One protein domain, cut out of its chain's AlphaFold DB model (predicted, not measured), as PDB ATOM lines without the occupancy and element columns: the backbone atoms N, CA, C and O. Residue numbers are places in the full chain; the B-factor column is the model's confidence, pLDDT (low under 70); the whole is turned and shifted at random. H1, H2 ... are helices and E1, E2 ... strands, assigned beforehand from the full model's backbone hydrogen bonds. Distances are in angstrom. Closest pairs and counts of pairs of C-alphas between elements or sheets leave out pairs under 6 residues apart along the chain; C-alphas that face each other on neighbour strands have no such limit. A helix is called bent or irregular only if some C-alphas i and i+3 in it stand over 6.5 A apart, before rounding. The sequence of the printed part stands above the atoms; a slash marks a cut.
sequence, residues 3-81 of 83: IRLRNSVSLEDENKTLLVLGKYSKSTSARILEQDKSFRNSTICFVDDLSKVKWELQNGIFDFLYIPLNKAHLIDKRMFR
ATOM      1  N   ILE A   3     154.357 199.495 247.203       87.19
ATOM      2  CA  ILE A   3     152.928 199.777 247.328       87.19
ATOM      3  C   ILE A   3     152.392 198.936 248.487       87.19
ATOM      4  O   ILE A   3     152.619 197.729 248.525       87.19
ATOM      5  N   ARG A   4     151.686 199.570 249.426       88.19
ATOM      6  CA  ARG A   4     150.923 198.863 250.460       88.19
ATOM      7  C   ARG A   4     149.615 198.372 249.847       88.19
ATOM      8  O   ARG A   4     148.929 199.148 249.193       88.19
ATOM      9  N   LEU A   5     149.307 197.096 250.037       87.06
ATOM     10  CA  LEU A   5     148.099 196.458 249.513       87.06
ATOM     11  C   LEU A   5     147.045 196.248 250.600       87.06
ATOM     12  O   LEU A   5     145.855 196.251 250.307       87.06
ATOM     13  N   ARG A   6     147.472 196.078 251.858       85.88
ATOM     14  CA  ARG A   6     146.578 195.914 253.009       85.88
ATOM     15  C   ARG A   6     146.812 197.017 254.031       85.88
ATOM     16  O   ARG A   6     147.903 197.150 254.580       85.88
ATOM     17  N   ASN A   7     145.768 197.797 254.304       82.38
ATOM     18  CA  ASN A   7     145.854 198.978 255.172       82.38
ATOM     19  C   ASN A   7     146.155 198.649 256.641       82.38
ATOM     20  O   ASN A   7     146.701 199.491 257.348       82.38
ATOM     21  N   SER A   8     145.837 197.433 257.089       83.31
ATOM     22  CA  SER A   8     146.043 196.981 258.466       83.31
ATOM     23  C   SER A   8     147.470 196.522 258.782       83.31
ATOM     24  O   SER A   8     147.726 196.189 259.932       83.31
ATOM     25  N   VAL A   9     148.372 196.449 257.792       86.44
ATOM     26  CA  VAL A   9     149.713 195.863 257.963       86.44
ATOM     27  C   VAL A   9     150.791 196.945 257.938       86.44
ATOM     28  O   VAL A   9     150.884 197.752 257.002       86.44
ATOM     29  N   SER A  10     151.616 196.958 258.981       87.44
ATOM     30  CA  SER A  10     152.742 197.874 259.137       87.44
ATOM     31  C   SER A  10     154.009 197.319 258.480       87.44
ATOM     32  O   SER A  10     154.188 196.115 258.307       87.44
ATOM     33  N   LEU A  11     154.940 198.212 258.134       85.69
ATOM     34  CA  LEU A  11     156.284 197.803 257.706       85.69
ATOM     35  C   LEU A  11     157.087 197.163 258.841       85.69
ATOM     36  O   LEU A  11     158.050 196.454 258.569       85.69
ATOM     37  N   GLU A  12     156.690 197.379 260.088       86.69
ATOM     38  CA  GLU A  12     157.372 196.852 261.272       86.69
ATOM     39  C   GLU A  12     156.908 195.430 261.634       86.69
ATOM     40  O   GLU A  12     157.590 194.748 262.392       86.69
ATOM     41  N   ASP A  13     155.816 194.938 261.035       85.88
ATOM     42  CA  ASP A  13     155.241 193.632 261.369       85.88
ATOM     43  C   ASP A  13     156.186 192.475 260.995       85.88
ATOM     44  O   ASP A  13     156.705 192.406 259.871       85.88
ATOM     45  N   GLU A  14     156.383 191.533 261.921       79.44
ATOM     46  CA  GLU A  14     157.385 190.463 261.793       79.44
ATOM     47  C   GLU A  14     157.059 189.423 260.710       79.44
ATOM     48  O   GLU A  14     157.975 188.783 260.210       79.44
ATOM     49  N   ASN A  15     155.795 189.302 260.283       82.25
ATOM     50  CA  ASN A  15     155.327 188.240 259.376       82.25
ATOM     51  C   ASN A  15     154.597 188.758 258.127       82.25
ATOM     52  O   ASN A  15     153.703 188.099 257.597       82.25
ATOM     53  N   LYS A  16     154.956 189.948 257.645       89.56
ATOM     54  CA  LYS A  16     154.354 190.506 256.428       89.56
ATOM     55  C   LYS A  16     154.764 189.741 255.167       89.56
ATOM     56  O   LYS A  16     155.865 189.197 255.053       89.56
ATOM     57  N   THR A  17     153.883 189.751 254.186       91.31
ATOM     58  CA  THR A  17     154.034 189.086 252.894       91.31
ATOM     59  C   THR A  17     154.338 190.119 251.805       91.31
ATOM     60  O   THR A  17     153.700 191.170 251.705       91.31
ATOM     61  N   LEU A  18     155.348 189.839 250.981       91.06
ATOM     62  CA  LEU A  18     155.841 190.727 249.933       91.06
ATOM     63  C   LEU A  18     155.731 190.057 248.565       91.06
ATOM     64  O   LEU A  18     156.380 189.046 248.297       91.06
ATOM     65  N   LEU A  19     154.971 190.674 247.668       91.69
ATOM     66  CA  LEU A  19     154.929 190.313 246.258       91.69
ATOM     67  C   LEU A  19     155.950 191.146 245.482       91.69
ATOM     68  O   LEU A  19     155.984 192.366 245.605       91.69
ATOM     69  N   VAL A  20     156.773 190.515 244.652       90.88
ATOM     70  CA  VAL A  20     157.822 191.175 243.867       90.88
ATOM     71  C   VAL A  20     157.545 190.988 242.382       90.88
ATOM     72  O   VAL A  20     157.591 189.866 241.878       90.88
ATOM     73  N   LEU A  21     157.331 192.085 241.647       89.25
ATOM     74  CA  LEU A  21     157.214 192.033 240.187       89.25
ATOM     75  C   LEU A  21     158.605 191.852 239.562       89.25
ATOM     76  O   LEU A  21     159.328 192.806 239.287       89.25
ATOM     77  N   GLY A  22     158.995 190.613 239.305       86.75
ATOM     78  CA  GLY A  22     160.326 190.233 238.863       86.75
ATOM     79  C   GLY A  22     160.422 188.732 238.624       86.75
ATOM     80  O   GLY A  22     159.708 187.949 239.237       86.75
ATOM     81  N   LYS A  23     161.345 188.322 237.752       83.75
ATOM     82  CA  LYS A  23     161.778 186.922 237.756       83.75
ATOM     83  C   LYS A  23     162.556 186.678 239.049       83.75
ATOM     84  O   LYS A  23     163.336 187.547 239.454       83.75
ATOM     85  N   TYR A  24     162.366 185.517 239.675       80.50
ATOM     86  CA  TYR A  24     163.183 185.141 240.823       80.50
ATOM     87  C   TYR A  24     164.663 185.148 240.431       80.50
ATOM     88  O   TYR A  24     165.069 184.538 239.442       80.50
ATOM     89  N   SER A  25     165.478 185.834 241.222       78.56
ATOM     90  CA  SER A  25     166.926 185.663 241.212       78.56
ATOM     91  C   SER A  25     167.442 185.860 242.627       78.56
ATOM     92  O   SER A  25     167.027 186.796 243.318       78.56
ATOM     93  N   LYS A  26     168.362 184.989 243.062       75.75
ATOM     94  CA  LYS A  26     168.984 185.088 244.392       75.75
ATOM     95  C   LYS A  26     169.583 186.473 244.637       75.75
ATOM     96  O   LYS A  26     169.428 187.008 245.726       75.75
ATOM     97  N   SER A  27     170.183 187.078 243.613       76.88
ATOM     98  CA  SER A  27     170.733 188.436 243.668       76.88
ATOM     99  C   SER A  27     169.666 189.505 243.915       76.88
ATOM    100  O   SER A  27     169.881 190.393 244.731       76.88
ATOM    101  N   THR A  28     168.499 189.420 243.269       73.00
ATOM    102  CA  THR A  28     167.402 190.380 243.491       73.00
ATOM    103  C   THR A  28     166.776 190.197 244.869       73.00
ATOM    104  O   THR A  28     166.515 191.183 245.548       73.00
ATOM    105  N   SER A  29     166.587 188.950 245.311       73.62
ATOM    106  CA  SER A  29     166.082 188.665 246.656       73.62
ATOM    107  C   SER A  29     167.034 189.179 247.735       73.62
ATOM    108  O   SER A  29     166.597 189.886 248.637       73.62
ATOM    109  N   ALA A  30     168.333 188.886 247.616       75.25
ATOM    110  CA  ALA A  30     169.352 189.382 248.537       75.25
ATOM    111  C   ALA A  30     169.387 190.912 248.547       75.25
ATOM    112  O   ALA A  30     169.349 191.519 249.608       75.25
ATOM    113  N   ARG A  31     169.339 191.547 247.371       77.88
ATOM    114  CA  ARG A  31     169.350 193.006 247.256       77.88
ATOM    115  C   ARG A  31     168.128 193.669 247.893       77.88
ATOM    116  O   ARG A  31     168.286 194.716 248.502       77.88
ATOM    117  N   ILE A  32     166.931 193.085 247.786       77.44
ATOM    118  CA  ILE A  32     165.731 193.600 248.472       77.44
ATOM    119  C   ILE A  32     165.913 193.519 249.996       77.44
ATOM    120  O   ILE A  32     165.654 194.496 250.693       77.44
ATOM    121  N   LEU A  33     166.420 192.389 250.496       75.75
ATOM    122  CA  LEU A  33     166.666 192.153 251.925       75.75
ATOM    123  C   LEU A  33     167.811 193.012 252.497       75.75
ATOM    124  O   LEU A  33     167.798 193.369 253.678       75.75
ATOM    125  N   GLU A  34     168.813 193.329 251.677       75.19
ATOM    126  CA  GLU A  34     169.933 194.208 252.026       75.19
ATOM    127  C   GLU A  34     169.532 195.683 252.005       75.19
ATOM    128  O   GLU A  34     169.929 196.435 252.896       75.19
ATOM    129  N   GLN A  35     168.749 196.097 251.004       72.69
ATOM    130  CA  GLN A  35     168.317 197.487 250.849       72.69
ATOM    131  C   GLN A  35     167.241 197.883 251.857       72.69
ATOM    132  O   GLN A  35     167.187 199.050 252.238       72.69
ATOM    133  N   ASP A  36     166.408 196.941 252.300       72.62
ATOM    134  CA  ASP A  36     165.326 197.229 253.233       72.62
ATOM    135  C   ASP A  36     165.200 196.119 254.284       72.62
ATOM    136  O   ASP A  36     164.600 195.059 254.075       72.62
ATOM    137  N   LYS A  37     165.797 196.387 255.454       76.69
ATOM    138  CA  LYS A  37     165.835 195.459 256.595       76.69
ATOM    139  C   LYS A  37     164.440 195.064 257.076       76.69
ATOM    140  O   LYS A  37     164.306 194.005 257.685       76.69
ATOM    141  N   SER A  38     163.424 195.873 256.777       76.56
ATOM    142  CA  SER A  38     162.030 195.616 257.131       76.56
ATOM    143  C   SER A  38     161.542 194.289 256.548       76.56
ATOM    144  O   SER A  38     160.730 193.617 257.174       76.56
ATOM    145  N   PHE A  39     162.069 193.851 255.399       81.19
ATOM    146  CA  PHE A  39     161.637 192.610 254.748       81.19
ATOM    147  C   PHE A  39     162.395 191.349 255.179       81.19
ATOM    148  O   PHE A  39     162.138 190.282 254.626       81.19
ATOM    149  N   ARG A  40     163.316 191.424 256.151       77.81
ATOM    150  CA  ARG A  40     164.159 190.276 256.548       77.81
ATOM    151  C   ARG A  40     163.382 189.029 256.960       77.81
ATOM    152  O   ARG A  40     163.804 187.929 256.622       77.81
ATOM    153  N   ASN A  41     162.256 189.221 257.636       81.75
ATOM    154  CA  ASN A  41     161.393 188.142 258.116       81.75
ATOM    155  C   ASN A  41     160.130 187.980 257.251       81.75
ATOM    156  O   ASN A  41     159.186 187.297 257.631       81.75
ATOM    157  N   SER A  42     160.086 188.622 256.080       84.50
ATOM    158  CA  SER A  42     158.918 188.586 255.208       84.50
ATOM    159  C   SER A  42     158.883 187.342 254.334       84.50
ATOM    160  O   SER A  42     159.904 186.888 253.818       84.50
ATOM    161  N   THR A  43     157.678 186.839 254.075       88.56
ATOM    162  CA  THR A  43     157.478 185.846 253.014       88.56
ATOM    163  C   THR A  43     157.521 186.560 251.670       88.56
ATOM    164  O   THR A  43     156.698 187.436 251.418       88.56
ATOM    165  N   ILE A  44     158.475 186.206 250.805       88.88
ATOM    166  CA  ILE A  44     158.670 186.864 249.508       88.88
ATOM    167  C   ILE A  44     158.216 185.942 248.379       88.88
ATOM    168  O   ILE A  44     158.726 184.833 248.232       88.88
ATOM    169  N   CYS A  45     157.313 186.433 247.535       89.69
ATOM    170  CA  CYS A  45     156.892 185.769 246.307       89.69
ATOM    171  C   CYS A  45     157.300 186.596 245.086       89.69
ATOM    172  O   CYS A  45     157.149 187.815 245.076       89.69
ATOM    173  N   PHE A  46     157.802 185.939 244.041       90.06
ATOM    174  CA  PHE A  46     158.208 186.587 242.796       90.06
ATOM    175  C   PHE A  46     157.232 186.240 241.678       90.06
ATOM    176  O   PHE A  46     156.973 185.067 241.415       90.06
ATOM    177  N   VAL A  47     156.750 187.262 240.977       88.62
ATOM    178  CA  VAL A  47     155.878 187.123 239.809       88.62
ATOM    179  C   VAL A  47     156.480 187.846 238.619       88.62
ATOM    180  O   VAL A  47     156.879 189.004 238.691       88.62
ATOM    181  N   ASP A  48     156.562 187.160 237.491       86.38
ATOM    182  CA  ASP A  48     157.172 187.678 236.271       86.38
ATOM    183  C   ASP A  48     156.188 188.411 235.348       86.38
ATOM    184  O   ASP A  48     156.642 189.122 234.449       86.38
ATOM    185  N   ASP A  49     154.884 188.308 235.629       84.44
ATOM    186  CA  ASP A  49     153.768 188.813 234.820       84.44
ATOM    187  C   ASP A  49     152.776 189.644 235.664       84.44
ATOM    188  O   ASP A  49     152.458 189.305 236.808       84.44
ATOM    189  N   LEU A  50     152.249 190.722 235.077       83.38
ATOM    190  CA  LEU A  50     151.216 191.582 235.663       83.38
ATOM    191  C   LEU A  50     149.877 190.868 235.879       83.38
ATOM    192  O   LEU A  50     149.147 191.203 236.807       83.38
ATOM    193  N   SER A  51     149.544 189.886 235.046       84.38
ATOM    194  CA  SER A  51     148.320 189.088 235.162       84.38
ATOM    195  C   SER A  51     148.311 188.298 236.470       84.38
ATOM    196  O   SER A  51     147.287 188.228 237.147       84.38
ATOM    197  N   LYS A  52     149.484 187.788 236.873       83.88
ATOM    198  CA  LYS A  52     149.681 187.131 238.169       83.88
ATOM    199  C   LYS A  52     149.566 188.138 239.306       83.88
ATOM    200  O   LYS A  52     148.829 187.878 240.245       83.88
ATOM    201  N   VAL A  53     150.181 189.322 239.183       84.50
ATOM    202  CA  VAL A  53     149.993 190.407 240.167       84.50
ATOM    203  C   VAL A  53     148.507 190.705 240.361       84.50
ATOM    204  O   VAL A  53     148.037 190.731 241.488       84.50
ATOM    205  N   LYS A  54     147.745 190.883 239.278       83.81
ATOM    206  CA  LYS A  54     146.310 191.178 239.355       83.81
ATOM    207  C   LYS A  54     145.531 190.077 240.075       83.81
ATOM    208  O   LYS A  54     144.677 190.396 240.897       83.81
ATOM    209  N   TRP A  55     145.829 188.815 239.780       85.00
ATOM    210  CA  TRP A  55     145.203 187.679 240.452       85.00
ATOM    211  C   TRP A  55     145.516 187.669 241.957       85.00
ATOM    212  O   TRP A  55     144.602 187.562 242.769       85.00
ATOM    213  N   GLU A  56     146.772 187.889 242.348       80.75
ATOM    214  CA  GLU A  56     147.173 187.964 243.763       80.75
ATOM    215  C   GLU A  56     146.495 189.128 244.505       80.75
ATOM    216  O   GLU A  56     146.031 188.977 245.637       80.75
ATOM    217  N   LEU A  57     146.382 190.288 243.844       80.81
ATOM    218  CA  LEU A  57     145.694 191.467 244.379       80.81
ATOM    219  C   LEU A  57     144.204 191.210 244.620       80.81
ATOM    220  O   LEU A  57     143.668 191.661 245.626       80.81
ATOM    221  N   GLN A  58     143.537 190.482 243.719       82.69
ATOM    222  CA  GLN A  58     142.118 190.139 243.862       82.69
ATOM    223  C   GLN A  58     141.853 189.191 245.034       82.69
ATOM    224  O   GLN A  58     140.794 189.270 245.647       82.69
ATOM    225  N   ASN A  59     142.806 188.313 245.347       83.81
ATOM    226  CA  ASN A  59     142.681 187.358 246.447       83.81
ATOM    227  C   ASN A  59     143.160 187.929 247.795       83.81
ATOM    228  O   ASN A  59     142.922 187.314 248.831       83.81
ATOM    229  N   GLY A  60     143.819 189.096 247.806       82.31
ATOM    230  CA  GLY A  60     144.248 189.770 249.037       82.31
ATOM    231  C   GLY A  60     145.327 189.018 249.821       82.31
ATOM    232  O   GLY A  60     145.403 189.152 251.041       82.31
ATOM    233  N   ILE A  61     146.142 188.214 249.132       85.50
ATOM    234  CA  ILE A  61     147.112 187.296 249.752       85.50
ATOM    235  C   ILE A  61     148.341 188.044 250.287       85.50
ATOM    236  O   ILE A  61     148.925 187.629 251.286       85.50
ATOM    237  N   PHE A  62     148.724 189.146 249.635       90.25
ATOM    238  CA  PHE A  62     149.955 189.877 249.929       90.25
ATOM    239  C   PHE A  62     149.704 191.225 250.605       90.25
ATOM    240  O   PHE A  62     148.783 191.955 250.239       90.25
ATOM    241  N   ASP A  63     150.575 191.591 251.543       91.00
ATOM    242  CA  ASP A  63     150.482 192.851 252.286       91.00
ATOM    243  C   ASP A  63     151.137 194.015 251.529       91.00
ATOM    244  O   ASP A  63     150.662 195.155 251.581       91.00
ATOM    245  N   PHE A  64     152.208 193.728 250.783       90.25
ATOM    246  CA  PHE A  64     152.969 194.710 250.013       90.25
ATOM    247  C   PHE A  64     153.297 194.216 248.601       90.25
ATOM    248  O   PHE A  64     153.558 193.034 248.383       90.25
ATOM    249  N   LEU A  65     153.376 195.150 247.652       90.00
ATOM    250  CA  LEU A  65     153.894 194.938 246.302       90.00
ATOM    251  C   LEU A  65     155.161 195.771 246.084       90.00
ATOM    252  O   LEU A  65     155.130 197.003 246.094       90.00
ATOM    253  N   TYR A  66     156.274 195.097 245.818       89.62
ATOM    254  CA  TYR A  66     157.521 195.701 245.372       89.62
ATOM    255  C   TYR A  66     157.649 195.632 243.849       89.62
ATOM    256  O   TYR A  66     157.665 194.563 243.234       89.62
ATOM    257  N   ILE A  67     157.811 196.800 243.235       87.62
ATOM    258  CA  ILE A  67     158.028 196.962 241.798       87.62
ATOM    259  C   ILE A  67     159.430 197.542 241.572       87.62
ATOM    260  O   ILE A  67     159.682 198.700 241.937       87.62
ATOM    261  N   PRO A  68     160.348 196.783 240.954       84.12
ATOM    262  CA  PRO A  68     161.631 197.299 240.491       84.12
ATOM    263  C   PRO A  68     161.454 198.524 239.579       84.12
ATOM    264  O   PRO A  68     160.536 198.564 238.760       84.12
ATOM    265  N   LEU A  69     162.331 199.531 239.691       82.19
ATOM    266  CA  LEU A  69     162.204 200.787 238.929       82.19
ATOM    267  C   LEU A  69     162.169 200.561 237.412       82.19
ATOM    268  O   LEU A  69     161.355 201.161 236.716       82.19
ATOM    269  N   ASN A  70     162.981 199.629 236.912       82.38
ATOM    270  CA  ASN A  70     163.003 199.238 235.502       82.38
ATOM    271  C   ASN A  70     161.696 198.585 235.017       82.38
ATOM    272  O   ASN A  70     161.515 198.446 233.816       82.38
ATOM    273  N   LYS A  71     160.787 198.201 235.919       81.12
ATOM    274  CA  LYS A  71     159.458 197.659 235.611       81.12
ATOM    275  C   LYS A  71     158.312 198.581 236.031       81.12
ATOM    276  O   LYS A  71     157.159 198.266 235.763       81.12
ATOM    277  N   ALA A  72     158.598 199.726 236.655       82.56
ATOM    278  CA  ALA A  72     157.568 200.646 237.141       82.56
ATOM    279  C   ALA A  72     156.654 201.171 236.022       82.56
ATOM    280  O   ALA A  72     155.474 201.401 236.264       82.56
ATOM    281  N   HIS A  73     157.178 201.298 234.799       83.62
ATOM    282  CA  HIS A  73     156.424 201.722 233.618       83.62
ATOM    283  C   HIS A  73     155.368 200.704 233.152       83.62
ATOM    284  O   HIS A  73     154.469 201.067 232.405       83.62
ATOM    285  N   LEU A  74     155.469 199.442 233.583       80.50
ATOM    286  CA  LEU A  74     154.521 198.382 233.229       80.50
ATOM    287  C   LEU A  74     153.246 198.434 234.081       80.50
ATOM    288  O   LEU A  74     152.243 197.820 233.738       80.50
ATOM    289  N   ILE A  75     153.284 199.134 235.215       80.12
ATOM    290  CA  ILE A  75     152.206 199.123 236.196       80.12
ATOM    291  C   ILE A  75     151.258 200.301 235.951       80.12
ATOM    292  O   ILE A  75     151.635 201.465 236.115       80.12
ATOM    293  N   ASP A  76     149.993 200.001 235.648       81.06
ATOM    294  CA  ASP A  76     148.928 201.001 235.692       81.06
ATOM    295  C   ASP A  76     148.538 201.273 237.151       81.06
ATOM    296  O   ASP A  76     147.896 200.459 237.817       81.06
ATOM    297  N   LYS A  77     148.903 202.454 237.657       74.69
ATOM    298  CA  LYS A  77     148.600 202.879 239.034       74.69
ATOM    299  C   LYS A  77     147.097 202.906 239.342       74.69
ATOM    300  O   LYS A  77     146.724 202.815 240.509       74.69
ATOM    301  N   ARG A  78     146.223 203.001 238.332       77.25
ATOM    302  CA  ARG A  78     144.761 202.949 238.523       77.25
ATOM    303  C   ARG A  78     144.296 201.604 239.073       77.25
ATOM    304  O   ARG A  78     143.264 201.568 239.733       77.25
ATOM    305  N   MET A  79     145.068 200.535 238.864       74.06
ATOM    306  CA  MET A  79     144.772 199.202 239.397       74.06
ATOM    307  C   MET A  79     144.751 199.153 240.931       74.06
ATOM    308  O   MET A  79     144.163 198.235 241.489       74.06
ATOM    309  N   PHE A  80     145.344 200.142 241.606       72.50
ATOM    310  CA  PHE A  80     145.455 200.198 243.067       72.50
ATOM    311  C   PHE A  80     144.520 201.235 243.700       72.50
ATOM    312  O   PHE A  80     144.603 201.468 244.892       72.50
ATOM    313  N   ARG A  81     143.629 201.877 242.927       65.25
ATOM    314  CA  ARG A  81     142.703 202.903 243.457       65.25
ATOM    315  C   ARG A  81     141.623 202.356 244.399       65.25
ATOM    316  O   ARG A  81     140.924 203.152 245.015       65.25
TER     317      ARG A  81
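What this domain is: This is residues 3 to 81 of the 83 residues of an uncharacterized protein of Halobacteriovoraceae bacterium (UniProt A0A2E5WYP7). A small parallel sheet of three strands, order E2, E1, E3, has helix H2 over one face, running along the strands, while H1 only grazes the sheet and the short helices H3 and H4 lie farthest from the mean of the C-alphas. The unnamed residues 3 to 16 lead into E1, and residues 3 to 4 pair antiparallel with E3. The printed part has 79 residues, in the order E1, H1, E2, H2, E3, H3, H4; its class is mixed. It is compact, radius of gyration of the C-alphas 12.0 A, spanning 29 by 28 by 17 A.

Where its parts are: E1, residues 17 to 21, starts at C-alpha 17 (154.034, 189.086, 252.894) and, like E2, residues 43 to 47, is 13.4 A long. E3 is residues 64 to 66. H1, residues 26 to 35, measures 14.0 A; H2, residues 50 to 59, 14.4 A. H3 is residues 69 to 74; H4, residues 77 to 80, ends at C-alpha 80 (145.455, 200.198, 243.067).

How they stand to each other: Inner strand E1 has N 20 and O 45 of E2 at 2.8 A, and N 19 and O 64 of E3 at 2.8 A, within hydrogen-bond range. E1, H1, E2 form a strand-helix-strand unit, two parallel neighbours with a helix between; E2, H2, E3 form a split one, with E1 between its strands. Both crossovers are right-handed. H2 is over E1 at a height over the sheet of 9.8 A; the C-alphas of Leu 21 and Val 53 are their closest, 7.4 A. H3 is only just not on the sheet, with 4 pairs of C-alphas within 10 A, and is irregular, C-alphas 70 and 73 being 7.3 A apart. In H1 and H2 every O i to N i+4 pair is within range; H3 has 0 of 2, but 2 of 3 O i to N i+3 pairs, and H4 is too short.

The domain as a whole: The farthest C-alphas, of Lys 26 and Arg 81, are 31.8 A apart. The printed part has no cut and no long link; residue 81 alone is under pLDDT 70.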